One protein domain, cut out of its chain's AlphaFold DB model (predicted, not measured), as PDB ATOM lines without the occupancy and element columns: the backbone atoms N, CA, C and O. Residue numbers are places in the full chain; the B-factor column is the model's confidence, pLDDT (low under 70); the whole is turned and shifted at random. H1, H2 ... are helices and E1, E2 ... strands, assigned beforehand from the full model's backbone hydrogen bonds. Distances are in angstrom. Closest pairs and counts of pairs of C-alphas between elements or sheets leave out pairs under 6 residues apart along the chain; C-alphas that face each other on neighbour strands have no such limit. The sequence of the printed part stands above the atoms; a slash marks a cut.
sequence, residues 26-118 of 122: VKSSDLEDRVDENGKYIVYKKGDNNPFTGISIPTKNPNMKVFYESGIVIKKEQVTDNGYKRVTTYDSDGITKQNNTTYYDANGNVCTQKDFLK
ATOM      1  N   VAL A  26     -47.075 -22.690 -35.466       93.44
ATOM      2  CA  VAL A  26     -47.492 -23.167 -34.148       93.44
ATOM      3  C   VAL A  26     -46.582 -24.297 -33.705       93.44
ATOM      4  O   VAL A  26     -45.976 -24.995 -34.525       93.44
ATOM      5  N   LYS A  27     -46.485 -24.525 -32.397       93.75
ATOM      6  CA  LYS A  27     -45.797 -25.719 -31.909       93.75
ATOM      7  C   LYS A  27     -46.675 -26.930 -32.183       93.75
ATOM      8  O   LYS A  27     -47.896 -26.860 -32.069       93.75
ATOM      9  N   SER A  28     -46.068 -28.078 -32.467       92.44
ATOM     10  CA  SER A  28     -46.827 -29.328 -32.612       92.44
ATOM     11  C   SER A  28     -47.619 -29.696 -31.350       92.44
ATOM     12  O   SER A  28     -48.594 -30.426 -31.436       92.44
ATOM     13  N   SER A  29     -47.226 -29.184 -30.175       93.81
ATOM     14  CA  SER A  29     -47.970 -29.343 -28.915       93.81
ATOM     15  C   SER A  29     -49.344 -28.677 -28.912       93.81
ATOM     16  O   SER A  29     -50.200 -29.058 -28.112       93.81
ATOM     17  N   ASP A  30     -49.543 -27.689 -29.780       94.69
ATOM     18  CA  ASP A  30     -50.771 -26.898 -29.873       94.69
ATOM     19  C   ASP A  30     -51.742 -27.504 -30.894       94.69
ATOM     20  O   ASP A  30     -52.855 -27.009 -31.071       94.69
ATOM     21  N   LEU A  31     -51.314 -28.580 -31.558       94.69
ATOM     22  CA  LEU A  31     -52.082 -29.328 -32.535       94.69
ATOM     23  C   LEU A  31     -52.608 -30.631 -31.933       94.69
ATOM     24  O   LEU A  31     -52.085 -31.150 -30.942       94.69
ATOM     25  N   GLU A  32     -53.657 -31.152 -32.548       94.94
ATOM     26  CA  GLU A  32     -54.242 -32.447 -32.236       94.94
ATOM     27  C   GLU A  32     -54.733 -33.133 -33.508       94.94
ATOM     28  O   GLU A  32     -55.230 -32.486 -34.434       94.94
ATOM     29  N   ASP A  33     -54.590 -34.454 -33.535       92.94
ATOM     30  CA  ASP A  33     -55.109 -35.290 -34.605       92.94
ATOM     31  C   ASP A  33     -56.552 -35.676 -34.275       92.94
ATOM     32  O   ASP A  33     -56.846 -36.168 -33.182       92.94
ATOM     33  N   ARG A  34     -57.457 -35.486 -35.232       93.19
ATOM     34  CA  ARG A  34     -58.825 -36.008 -35.172       93.19
ATOM     35  C   ARG A  34     -59.046 -36.932 -36.360       93.19
ATOM     36  O   ARG A  34     -58.415 -36.768 -37.400       93.19
ATOM     37  N   VAL A  35     -59.935 -37.903 -36.205       89.12
ATOM     38  CA  VAL A  35     -60.298 -38.825 -37.285       89.12
ATOM     39  C   VAL A  35     -61.588 -38.321 -37.923       89.12
ATOM     40  O   VAL A  35     -62.550 -38.045 -37.206       89.12
ATOM     41  N   ASP A  36     -61.592 -38.144 -39.243       85.12
ATOM     42  CA  ASP A  36     -62.797 -37.769 -39.985       85.12
ATOM     43  C   ASP A  36     -63.754 -38.960 -40.182       85.12
ATOM     44  O   ASP A  36     -63.474 -40.098 -39.798       85.12
ATOM     45  N   GLU A  37     -64.904 -38.696 -40.800       85.81
ATOM     46  CA  GLU A  37     -65.926 -39.707 -41.106       85.81
ATOM     47  C   GLU A  37     -65.424 -40.862 -41.993       85.81
ATOM     48  O   GLU A  37     -66.000 -41.948 -41.976       85.81
ATOM     49  N   ASN A  38     -64.328 -40.651 -42.727       85.38
ATOM     50  CA  ASN A  38     -63.712 -41.622 -43.625       85.38
ATOM     51  C   ASN A  38     -62.525 -42.355 -42.974       85.38
ATOM     52  O   ASN A  38     -61.828 -43.117 -43.646       85.38
ATOM     53  N   GLY A  39     -62.267 -42.137 -41.680       84.06
ATOM     54  CA  GLY A  39     -61.143 -42.748 -40.973       84.06
ATOM     55  C   GLY A  39     -59.794 -42.063 -41.222       84.06
ATOM     56  O   GLY A  39     -58.756 -42.609 -40.842       84.06
ATOM     57  N   LYS A  40     -59.771 -40.884 -41.856       84.88
ATOM     58  CA  LYS A  40     -58.546 -40.137 -42.156       84.88
ATOM     59  C   LYS A  40     -58.155 -39.257 -40.975       84.88
ATOM     60  O   LYS A  40     -58.985 -38.556 -40.403       84.88
ATOM     61  N   TYR A  41     -56.867 -39.248 -40.640       87.81
ATOM     62  CA  TYR A  41     -56.324 -38.309 -39.662       87.81
ATOM     63  C   TYR A  41     -56.242 -36.903 -40.264       87.81
ATOM     64  O   TYR A  41     -55.573 -36.691 -41.277       87.81
ATOM     65  N   ILE A  42     -56.911 -35.954 -39.617       91.88
ATOM     66  CA  ILE A  42     -56.938 -34.533 -39.953       91.88
ATOM     67  C   ILE A  42     -56.420 -33.756 -38.744       91.88
ATOM     68  O   ILE A  42     -56.879 -33.957 -37.618       91.88
ATOM     69  N   VAL A  43     -55.474 -32.853 -38.978       93.62
ATOM     70  CA  VAL A  43     -54.866 -32.040 -37.924       93.62
ATOM     71  C   VAL A  43     -55.661 -30.766 -37.679       93.62
ATOM     72  O   VAL A  43     -56.035 -30.058 -38.613       93.62
ATOM     73  N   TYR A  44     -55.863 -30.449 -36.405       94.62
ATOM     74  CA  TYR A  44     -56.521 -29.237 -35.930       94.62
ATOM     75  C   TYR A  44     -55.623 -28.522 -34.932       94.62
ATOM     76  O   TYR A  44     -54.807 -29.142 -34.250       94.62
ATOM     77  N   LYS A  45     -55.804 -27.209 -34.801       95.25
ATOM     78  CA  LYS A  45     -55.304 -26.482 -33.637       95.25
ATOM     79  C   LYS A  45     -56.260 -26.717 -32.468       95.25
ATOM     80  O   LYS A  45     -57.476 -26.703 -32.643       95.25
ATOM     81  N   LYS A  46     -55.722 -26.948 -31.271       94.31
ATOM     82  CA  LYS A  46     -56.527 -27.174 -30.063       94.31
ATOM     83  C   LYS A  46     -57.465 -25.997 -29.814       94.31
ATOM     84  O   LYS A  46     -57.025 -24.851 -29.784       94.31
ATOM     85  N   GLY A  47     -58.744 -26.301 -29.609       92.81
ATOM     86  CA  GLY A  47     -59.799 -25.298 -29.434       92.81
ATOM     87  C   GLY A  47     -60.392 -24.754 -30.737       92.81
ATOM     88  O   GLY A  47     -61.426 -24.093 -30.679       92.81
ATOM     89  N   ASP A  48     -59.812 -25.077 -31.898       93.06
ATOM     90  CA  ASP A  48     -60.367 -24.699 -33.196       93.06
ATOM     91  C   ASP A  48     -61.246 -25.824 -33.763       93.06
ATOM     92  O   ASP A  48     -60.987 -27.020 -33.592       93.06
ATOM     93  N   ASN A  49     -62.293 -25.438 -34.492       91.50
ATOM     94  CA  ASN A  49     -63.193 -26.377 -35.170       91.50
ATOM     95  C   ASN A  49     -62.845 -26.590 -36.647       91.50
ATOM     96  O   ASN A  49     -63.360 -27.515 -37.265       91.50
ATOM     97  N   ASN A  50     -61.966 -25.756 -37.205       92.44
ATOM     98  CA  ASN A  50     -61.552 -25.844 -38.600       92.44
ATOM     99  C   ASN A  50     -60.222 -26.604 -38.721       92.44
ATOM    100  O   ASN A  50     -59.340 -26.391 -37.881       92.44
ATOM    101  N   PRO A  51     -60.047 -27.446 -39.759       93.62
ATOM    102  CA  PRO A  51     -58.773 -28.096 -40.031       93.62
ATOM    103  C   PRO A  51     -57.629 -27.086 -40.153       93.62
ATOM    104  O   PRO A  51     -57.788 -25.997 -40.708       93.62
ATOM    105  N   PHE A  52     -56.463 -27.452 -39.631       93.25
ATOM    106  CA  PHE A  52     -55.318 -26.560 -39.550       93.25
ATOM    107  C   PHE A  52     -54.669 -26.338 -40.923       93.25
ATOM    108  O   PHE A  52     -54.263 -27.285 -41.593       93.25
ATOM    109  N   THR A  53     -54.494 -25.074 -41.305       93.50
ATOM    110  CA  THR A  53     -53.673 -24.665 -42.453       93.50
ATOM    111  C   THR A  53     -52.565 -23.753 -41.946       93.50
ATOM    112  O   THR A  53     -52.837 -22.697 -41.369       93.50
ATOM    113  N   GLY A  54     -51.312 -24.160 -42.135       93.56
ATOM    114  CA  GLY A  54     -50.169 -23.440 -41.582       93.56
ATOM    115  C   GLY A  54     -48.919 -24.296 -41.430       93.56
ATOM    116  O   GLY A  54     -48.754 -25.323 -42.086       93.56
ATOM    117  N   ILE A  55     -48.017 -23.846 -40.558       94.88
ATOM    118  CA  ILE A  55     -46.723 -24.487 -40.323       94.88
ATOM    119  C   ILE A  55     -46.685 -24.976 -38.878       94.88
ATOM    120  O   ILE A  55     -46.994 -24.235 -37.952       94.88
ATOM    121  N   SER A  56     -46.279 -26.221 -38.670       94.12
ATOM    122  CA  SER A  56     -45.977 -26.750 -37.348       94.12
ATOM    123  C   SER A  56     -44.478 -26.908 -37.158       94.12
ATOM    124  O   SER A  56     -43.792 -27.445 -38.035       94.12
ATOM    125  N   ILE A  57     -43.994 -26.495 -35.989       93.50
ATOM    126  CA  ILE A  57     -42.648 -26.783 -35.500       93.50
ATOM    127  C   ILE A  57     -42.730 -27.947 -34.505       93.50
ATOM    128  O   ILE A  57     -43.284 -27.785 -33.409       93.50
ATOM    129  N   PRO A  58     -42.202 -29.131 -34.855       91.00
ATOM    130  CA  PRO A  58     -42.158 -30.283 -33.970       91.00
ATOM    131  C   PRO A  58     -41.332 -29.995 -32.719       91.00
ATOM    132  O   PRO A  58     -40.151 -29.667 -32.804       91.00
ATOM    133  N   THR A  59     -41.912 -30.213 -31.540       84.44
ATOM    134  CA  THR A  59     -41.252 -29.903 -30.258       84.44
ATOM    135  C   THR A  59     -39.904 -30.615 -30.081       84.44
ATOM    136  O   THR A  59     -38.986 -30.058 -29.490       84.44
ATOM    137  N   LYS A  60     -39.771 -31.847 -30.591       86.31
ATOM    138  CA  LYS A  60     -38.539 -32.653 -30.483       86.31
ATOM    139  C   LYS A  60     -37.521 -32.385 -31.597       86.31
ATOM    140  O   LYS A  60     -36.411 -32.897 -31.523       86.31
ATOM    141  N   ASN A  61     -37.904 -31.656 -32.643       85.00
ATOM    142  CA  ASN A  61     -37.043 -31.365 -33.785       85.00
ATOM    143  C   ASN A  61     -37.383 -29.965 -34.327       85.00
ATOM    144  O   ASN A  61     -38.104 -29.865 -35.322       85.00
ATOM    145  N   PRO A  62     -36.901 -28.894 -33.667       85.75
ATOM    146  CA  PRO A  62     -37.212 -27.513 -34.052       85.75
ATOM    147  C   PRO A  62     -36.640 -27.132 -35.426       85.75
ATOM    148  O   PRO A  62     -37.119 -26.206 -36.072       85.75
ATOM    149  N   ASN A  63     -35.658 -27.900 -35.890       89.81
ATOM    150  CA  ASN A  63     -35.035 -27.802 -37.201       89.81
ATOM    151  C   ASN A  63     -35.906 -28.383 -38.332       89.81
ATOM    152  O   ASN A  63     -35.540 -28.312 -39.508       89.81
ATOM    153  N   MET A  64     -37.057 -28.972 -37.993       93.12
ATOM    154  CA  MET A  64     -38.058 -29.445 -38.939       93.12
ATOM    155  C   MET A  64     -39.270 -28.510 -38.961       93.12
ATOM    156  O   MET A  64     -39.735 -28.034 -37.932       93.12
ATOM    157  N   LYS A  65     -39.830 -28.301 -40.148       94.56
ATOM    158  CA  LYS A  65     -41.109 -27.634 -40.378       94.56
ATOM    159  C   LYS A  65     -42.048 -28.602 -41.078       94.56
ATOM    160  O   LYS A  65     -41.662 -29.242 -42.058       94.56
ATOM    161  N   VAL A  66     -43.275 -28.715 -40.586       93.44
ATOM    162  CA  VAL A  66     -44.336 -29.517 -41.206       93.44
ATOM    163  C   VAL A  66     -45.415 -28.571 -41.704       93.44
ATOM    164  O   VAL A  66     -45.931 -27.766 -40.942       93.44
ATOM    165  N   PHE A  67     -45.735 -28.649 -42.986       92.81
ATOM    166  CA  PHE A  67     -46.687 -27.765 -43.640       92.81
ATOM    167  C   PHE A  67     -48.007 -28.500 -43.806       92.81
ATOM    168  O   PHE A  67     -48.026 -29.622 -44.323       92.81
ATOM    169  N   TYR A  68     -49.080 -27.840 -43.385       91.81
ATOM    170  CA  TYR A  68     -50.433 -28.361 -43.415       91.81
ATOM    171  C   TYR A  68     -51.328 -27.520 -44.312       91.81
ATOM    172  O   TYR A  68     -51.280 -26.289 -44.268       91.81
ATOM    173  N   GLU A  69     -52.190 -28.201 -45.054       91.25
ATOM    174  CA  GLU A  69     -53.304 -27.612 -45.784       91.25
ATOM    175  C   GLU A  69     -54.565 -28.410 -45.463       91.25
ATOM    176  O   GLU A  69     -54.606 -29.625 -45.651       91.25
ATOM    177  N   SER A  70     -55.578 -27.741 -44.912       91.19
ATOM    178  CA  SER A  70     -56.831 -28.373 -44.475       91.19
ATOM    179  C   SER A  70     -56.606 -29.578 -43.549       91.19
ATOM    180  O   SER A  70     -57.260 -30.611 -43.668       91.19
ATOM    181  N   GLY A  71     -55.647 -29.457 -42.630       91.06
ATOM    182  CA  GLY A  71     -55.270 -30.493 -41.670       91.06
ATOM    183  C   GLY A  71     -54.453 -31.646 -42.259       91.06
ATOM    184  O   GLY A  71     -54.143 -32.589 -41.535       91.06
ATOM    185  N   ILE A  72     -54.070 -31.580 -43.536       90.19
ATOM    186  CA  ILE A  72     -53.286 -32.605 -44.231       90.19
ATOM    187  C   ILE A  72     -51.844 -32.145 -44.395       90.19
ATOM    188  O   ILE A  72     -51.592 -31.017 -44.809       90.19
ATOM    189  N   VAL A  73     -50.882 -33.023 -44.110       90.38
ATOM    190  CA  VAL A  73     -49.465 -32.738 -44.367       90.38
ATOM    191  C   VAL A  73     -49.215 -32.705 -45.872       90.38
ATOM    192  O   VAL A  73     -49.391 -33.718 -46.540       90.38
ATOM    193  N   ILE A  74     -48.723 -31.579 -46.386       89.62
ATOM    194  CA  ILE A  74     -48.361 -31.420 -47.807       89.62
ATOM    195  C   ILE A  74     -46.845 -31.402 -48.030       89.62
ATOM    196  O   ILE A  74     -46.345 -31.775 -49.093       89.62
ATOM    197  N   LYS A  75     -46.078 -30.981 -47.019       91.62
ATOM    198  CA  LYS A  75     -44.625 -30.817 -47.118       91.62
ATOM    199  C   LYS A  75     -43.963 -30.930 -45.748       91.62
ATOM    200  O   LYS A  75     -44.510 -30.485 -44.742       91.62
ATOM    201  N   LYS A  76     -42.756 -31.483 -45.716       92.88
ATOM    202  CA  LYS A  76     -41.825 -31.391 -44.589       92.88
ATOM    203  C   LYS A  76     -40.507 -30.820 -45.068       92.88
ATOM    204  O   LYS A  76     -39.981 -31.246 -46.093       92.88
ATOM    205  N   GLU A  77     -39.966 -29.889 -44.305       94.75
ATOM    206  CA  GLU A  77     -38.634 -29.337 -44.520       94.75
ATOM    207  C   GLU A  77     -37.811 -29.587 -43.268       94.75
ATOM    208  O   GLU A  77     -38.288 -29.349 -42.166       94.75
ATOM    209  N   GLN A  78     -36.591 -30.080 -43.418       94.31
ATOM    210  CA  GLN A  78     -35.638 -30.195 -42.324       94.31
ATOM    211  C   GLN A  78     -34.343 -29.519 -42.733       94.31
ATOM    212  O   GLN A  78     -33.825 -29.806 -43.811       94.31
ATOM    213  N   VAL A  79     -33.826 -28.659 -41.868       94.19
ATOM    214  CA  VAL A  79     -32.561 -27.952 -42.065       94.19
ATOM    215  C   VAL A  79     -31.583 -28.418 -40.992       94.19
ATOM    216  O   VAL A  79     -31.961 -28.547 -39.838       94.19
ATOM    217  N   THR A  80     -30.357 -28.755 -41.357       92.12
ATOM    218  CA  THR A  80     -29.298 -29.090 -40.395       92.12
ATOM    219  C   THR A  80     -28.642 -27.810 -39.884       92.12
ATOM    220  O   THR A  80     -28.741 -26.761 -40.522       92.12
ATOM    221  N   ASP A  81     -27.925 -27.886 -38.764       90.25
ATOM    222  CA  ASP A  81     -27.271 -26.707 -38.176       90.25
ATOM    223  C   ASP A  81     -26.211 -26.105 -39.115       90.25
ATOM    224  O   ASP A  81     -26.013 -24.892 -39.155       90.25
ATOM    225  N   ASN A  82     -25.592 -26.943 -39.950       91.50
ATOM    226  CA  ASN A  82     -24.653 -26.529 -40.989       91.50
ATOM    227  C   ASN A  82     -25.303 -26.205 -42.353       91.50
ATOM    228  O   ASN A  82     -24.603 -26.087 -43.358       91.50
ATOM    229  N   GLY A  83     -26.629 -26.044 -42.401       93.19
ATOM    230  CA  GLY A  83     -27.358 -25.460 -43.531       93.19
ATOM    231  C   GLY A  83     -27.825 -26.429 -44.619       93.19
ATOM    232  O   GLY A  83     -28.493 -25.995 -45.557       93.19
ATOM    233  N   TYR A  84     -27.539 -27.730 -44.516       95.94
ATOM    234  CA  TYR A  84     -28.094 -28.719 -45.444       95.94
ATOM    235  C   TYR A  84     -29.604 -28.816 -45.259       95.94
ATOM    236  O   TYR A  84     -30.124 -28.715 -44.150       95.94
ATOM    237  N   LYS A  85     -30.334 -29.064 -46.345       96.19
ATOM    238  CA  LYS A  85     -31.798 -29.081 -46.317       96.19
ATOM    239  C   LYS A  85     -32.355 -30.332 -46.974       96.19
ATOM    240  O   LYS A  85     -31.957 -30.704 -48.069       96.19
ATOM    241  N   ARG A  86     -33.344 -30.947 -46.334       95.06
ATOM    242  CA  ARG A  86     -34.176 -32.013 -46.898       95.06
ATOM    243  C   ARG A  86     -35.601 -31.505 -47.037       95.06
ATOM    244  O   ARG A  86     -36.173 -31.031 -46.061       95.06
ATOM    245  N   VAL A  87     -36.176 -31.647 -48.225       94.75
ATOM    246  CA  VAL A  87     -37.577 -31.314 -48.502       94.75
ATOM    247  C   VAL A  87     -38.291 -32.571 -48.974       94.75
ATOM    248  O   VAL A  87     -37.866 -33.179 -49.951       94.75
ATOM    249  N   THR A  88     -39.370 -32.948 -48.296       92.44
ATOM    250  CA  THR A  88     -40.239 -34.069 -48.670       92.44
ATOM    251  C   THR A  88     -41.643 -33.541 -48.928       92.44
ATOM    252  O   THR A  88     -42.207 -32.863 -48.069       92.44
ATOM    253  N   THR A  89     -42.219 -33.852 -50.085       90.38
ATOM    254  CA  THR A  89     -43.596 -33.484 -50.448       90.38
ATOM    255  C   THR A  89     -44.501 -34.708 -50.423       90.38
ATOM    256  O   THR A  89     -44.069 -35.812 -50.769       90.38
ATOM    257  N   TYR A  90     -45.756 -34.508 -50.039       84.81
ATOM    258  CA  TYR A  90     -46.754 -35.565 -49.889       84.81
ATOM    259  C   TYR A  90     -47.902 -35.358 -50.879       84.81
ATOM    260  O   TYR A  90     -48.189 -34.224 -51.265       84.81
ATOM    261  N   ASP A  91     -48.537 -36.455 -51.286       75.56
ATOM    262  CA  ASP A  91     -49.799 -36.420 -52.030       75.56
ATOM    263  C   ASP A  91     -50.927 -35.781 -51.201       75.56
ATOM    264  O   ASP A  91     -50.841 -35.664 -49.976       75.56
ATOM    265  N   SER A  92     -52.030 -35.414 -51.861       67.69
ATOM    266  CA  SER A  92     -53.207 -34.773 -51.243       67.69
ATOM    267  C   SER A  92     -53.891 -35.604 -50.143       67.69
ATOM    268  O   SER A  92     -54.769 -35.114 -49.429       67.69
ATOM    269  N   ASP A  93     -53.526 -36.878 -49.995       68.25
ATOM    270  CA  ASP A  93     -53.998 -37.719 -48.901       68.25
ATOM    271  C   ASP A  93     -53.136 -37.625 -47.628       68.25
ATOM    272  O   ASP A  93     -53.601 -38.043 -46.571       68.25
ATOM    273  N   GLY A  94     -51.932 -37.041 -47.703       59.00
ATOM    274  CA  GLY A  94     -50.988 -36.813 -46.601       59.00
ATOM    275  C   GLY A  94     -50.470 -38.058 -45.879       59.00
ATOM    276  O   GLY A  94     -49.687 -37.918 -44.937       59.00
ATOM    277  N   ILE A  95     -50.901 -39.262 -46.272       60.12
ATOM    278  CA  ILE A  95     -50.728 -40.484 -45.472       60.12
ATOM    279  C   ILE A  95     -50.044 -41.598 -46.263       60.12
ATOM    280  O   ILE A  95     -49.274 -42.345 -45.658       60.12
ATOM    281  N   THR A  96     -50.241 -41.731 -47.583       52.19
ATOM    282  CA  THR A  96     -49.831 -42.985 -48.248       52.19
ATOM    283  C   THR A  96     -48.677 -42.889 -49.237       52.19
ATOM    284  O   THR A  96     -48.066 -43.919 -49.526       52.19
ATOM    285  N   LYS A  97     -48.297 -41.696 -49.718       56.09
ATOM    286  CA  LYS A  97     -47.208 -41.565 -50.703       56.09
ATOM    287  C   LYS A  97     -46.356 -40.324 -50.450       56.09
ATOM    288  O   LYS A  97     -46.797 -39.186 -50.597       56.09
ATOM    289  N   GLN A  98     -45.100 -40.548 -50.054       63.84
ATOM    290  CA  GLN A  98     -44.065 -39.543 -50.282       63.84
ATOM    291  C   GLN A  98     -43.902 -39.431 -51.795       63.84
ATOM    292  O   GLN A  98     -43.469 -40.389 -52.431       63.84
ATOM    293  N   ASN A  99     -44.251 -38.283 -52.362       66.44
ATOM    294  CA  ASN A  99     -44.151 -38.084 -53.805       66.44
ATOM    295  C   ASN A  99     -42.709 -37.917 -54.239       66.44
ATOM    296  O   ASN A  99     -42.279 -38.464 -55.250       66.44
ATOM    297  N   ASN A 100     -41.969 -37.115 -53.477       84.44
ATOM    298  CA  ASN A 100     -40.595 -36.792 -53.785       84.44
ATOM    299  C   ASN A 100     -39.863 -36.343 -52.519       84.44
ATOM    300  O   ASN A 100     -40.444 -35.688 -51.649       84.44
ATOM    301  N   THR A 101     -38.579 -36.681 -52.434       92.12
ATOM    302  CA  THR A 101     -37.654 -36.094 -51.467       92.12
ATOM    303  C   THR A 101     -36.455 -35.540 -52.217       92.12
ATOM    304  O   THR A 101     -35.794 -36.258 -52.963       92.12
ATOM    305  N   THR A 102     -36.149 -34.266 -51.992       95.44
ATOM    306  CA  THR A 102     -34.979 -33.596 -52.562       95.44
ATOM    307  C   THR A 102     -34.067 -33.117 -51.442       95.44
ATOM    308  O   THR A 102     -34.529 -32.585 -50.427       95.44
ATOM    309  N   TYR A 103     -32.766 -33.314 -51.632       96.56
ATOM    310  CA  TYR A 103     -31.725 -32.917 -50.694       96.56
ATOM    311  C   TYR A 103     -30.928 -31.767 -51.287       96.56
ATOM    312  O   TYR A 103     -30.660 -31.760 -52.487       96.56
ATOM    313  N   TYR A 104     -30.550 -30.820 -50.441       97.25
ATOM    314  CA  TYR A 104     -29.768 -29.653 -50.803       97.25
ATOM    315  C   TYR A 104     -28.567 -29.524 -49.868       97.25
ATOM    316  O   TYR A 104     -28.681 -29.773 -48.664       97.25
ATOM    317  N   ASP A 105     -27.420 -29.144 -50.426       96.25
ATOM    318  CA  ASP A 105     -26.253 -28.731 -49.654       96.25
ATOM    319  C   ASP A 105     -26.472 -27.357 -48.992       96.25
ATOM    320  O   ASP A 105     -27.492 -26.695 -49.205       96.25
ATOM    321  N   ALA A 106     -25.503 -26.920 -48.184       95.31
ATOM    322  CA  ALA A 106     -25.547 -25.634 -47.486       95.31
ATOM    323  C   ALA A 106     -25.601 -24.407 -48.419       95.31
ATOM    324  O   ALA A 106     -26.005 -23.327 -47.996       95.31
ATOM    325  N   ASN A 107     -25.217 -24.570 -49.689       96.75
ATOM    326  CA  ASN A 107     -25.265 -23.521 -50.705       96.75
ATOM    327  C   ASN A 107     -26.578 -23.547 -51.507       96.75
ATOM    328  O   ASN A 107     -26.795 -22.689 -52.360       96.75
ATOM    329  N   GLY A 108     -27.458 -24.520 -51.247       95.19
ATOM    330  CA  GLY A 108     -28.731 -24.686 -51.938       95.19
ATOM    331  C   GLY A 108     -28.662 -25.505 -53.229       95.19
ATOM    332  O   GLY A 108     -29.664 -25.563 -53.942       95.19
ATOM    333  N   ASN A 109     -27.539 -26.161 -53.537       97.25
ATOM    334  CA  ASN A 109     -27.449 -27.066 -54.686       97.25
ATOM    335  C   ASN A 109     -28.026 -28.432 -54.335       97.25
ATOM    336  O   ASN A 109     -27.869 -28.900 -53.209       97.25
ATOM    337  N   VAL A 110     -28.639 -29.109 -55.308       96.94
ATOM    338  CA  VAL A 110     -29.114 -30.483 -55.110       96.94
ATOM    339  C   VAL A 110     -27.928 -31.394 -54.795       96.94
ATOM    340  O   VAL A 110     -26.948 -31.426 -55.537       96.94
ATOM    341  N   CYS A 111     -28.030 -32.149 -53.704       95.12
ATOM    342  CA  CYS A 111     -27.015 -33.104 -53.267       95.12
ATOM    343  C   CYS A 111     -27.615 -34.503 -53.091       95.12
ATOM    344  O   CYS A 111     -28.813 -34.725 -53.294       95.12
ATOM    345  N   THR A 112     -26.782 -35.480 -52.735       96.38
ATOM    346  CA  THR A 112     -27.273 -36.837 -52.487       96.38
ATOM    347  C   THR A 112     -27.831 -36.975 -51.070       96.38
ATOM    348  O   THR A 112     -27.437 -36.265 -50.143       96.38
ATOM    349  N   GLN A 113     -28.694 -37.973 -50.855       95.19
ATOM    350  CA  GLN A 113     -29.122 -38.356 -49.506       95.19
ATOM    351  C   GLN A 113     -27.925 -38.643 -48.587       95.19
ATOM    352  O   GLN A 113     -27.960 -38.311 -47.404       95.19
ATOM    353  N   LYS A 114     -26.865 -39.259 -49.124       95.12
ATOM    354  CA  LYS A 114     -25.650 -39.587 -48.374       95.12
ATOM    355  C   LYS A 114     -24.963 -38.326 -47.847       95.12
ATOM    356  O   LYS A 114     -24.552 -38.313 -46.687       95.12
ATOM    357  N   ASP A 115     -24.882 -37.276 -48.663       93.75
ATOM    358  CA  ASP A 115     -24.277 -36.000 -48.269       93.75
ATOM    359  C   ASP A 115     -25.088 -35.324 -47.164       93.75
ATOM    360  O   ASP A 115     -24.521 -34.886 -46.164       93.75
ATOM    361  N   PHE A 116     -26.419 -35.315 -47.286       94.69
ATOM    362  CA  PHE A 116     -27.300 -34.805 -46.235       94.69
ATOM    363  C   PHE A 116     -27.147 -35.590 -44.925       94.69
ATOM    364  O   PHE A 116     -26.951 -34.998 -43.867       94.69
ATOM    365  N   LEU A 117     -27.195 -36.927 -44.977       93.44
ATOM    366  CA  LEU A 117     -27.115 -37.775 -43.782       93.44
ATOM    367  C   LEU A 117     -25.780 -37.639 -43.048       93.44
ATOM    368  O   LEU A 117     -25.765 -37.666 -41.820       93.44
ATOM    369  N   LYS A 118     -24.675 -37.444 -43.778       93.94
ATOM    370  CA  LYS A 118     -23.368 -37.158 -43.175       93.94
ATOM    371  C   LYS A 118     -23.398 -35.890 -42.320       93.94
ATOM    372  O   LYS A 118     -22.642 -35.808 -41.365       93.94
TER     373      LYS A 118
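This is residues 26 to 118 of the 122 residues of an uncharacterized protein of Bacteroides thetaiotaomicron (UniProt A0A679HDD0). One twisted sheet of five antiparallel strands forms the body, with a two-stranded hairpin, E1 and E2, beyond the end where E4 finishes and E5 starts, and a short helix, H1, over one face near the opposite end, by E6 and E7. The hairpin and H1 lie at the two ends of an elongated outline that spans 42 by 24 by 16 A. The printed part has 93 residues, with seven named strands followed by one named helix, and its class is mostly strand. The large sheet has the order E3, E4, E5, E6, E7. The whole is only just compact, close to loose, with a radius of gyration of the C-alphas of 14.6 A.

In the large sheet, E3 is residues 54 to 57, E4 is residues 64 to 69 and measures 16.8 A, and E5, the longest strand, is residues 72 to 79 and measures 21.4 A from first to last C-alpha. E5 runs from C-alpha 72 at (-53.286, -32.605, -44.231) to C-alpha 79 at (-32.561, -27.952, -42.065). E6, residues 85 to 90, measures 16.7 A, and E7, residues 98 to 104, 17.4 A. E1 is residues 31 to 35, beginning at C-alpha 31 (-52.082, -29.328, -32.535), and E2 is residues 41 to 45. H1, residues 113 to 118, ends at C-alpha 118 (-23.368, -37.158, -43.175).

E3 to E7 form a meander, each strand the antiparallel neighbour of the one before, and their lines turn by 62 degrees from edge to edge. E5 and E6 are a hairpin at 170 degrees, with N 76 and O 88 2.8 A apart. E4 and E5 stand at 159 degrees, with N 65 and O 77 at 2.7 A. The edge strands are E3, with N 56 and O 66 of E4 at 2.8 A, and E7, with N 104 and O 85 of E6 at 2.8 A. E1 and E2 are an antiparallel hairpin, with N 42 and O 34 at 2.8 A. The closest C-alphas of E2 and E5, those of Ile 42 and Ile 72, are 5.9 A apart. Residues 26 to 27 pair in parallel with residues 56 to 57 of E3. H1 is on the sheet at a height of 9.0 A, only just over E6 and E7, with 3 of its C-alphas falling on each. It runs slantwise to the strands, at 46 degrees to E6 on the local plane. The closest C-alphas of H1 and E7, those of Tyr 103 and Gln 113, are 6.1 A apart. In H1 every O i to N i+4 pair is within hydrogen-bond range. E1 and E2 are apart from E6, E7 and H1.

The two C-alphas farthest apart, those of Glu 37 and Asn 107, are 44.8 A apart. The printed part has no cut, and no link is long. The mean pLDDT of the printed part is 89.6; residues 92 to 99, of which 98 and 99 belong to E7, are under 70.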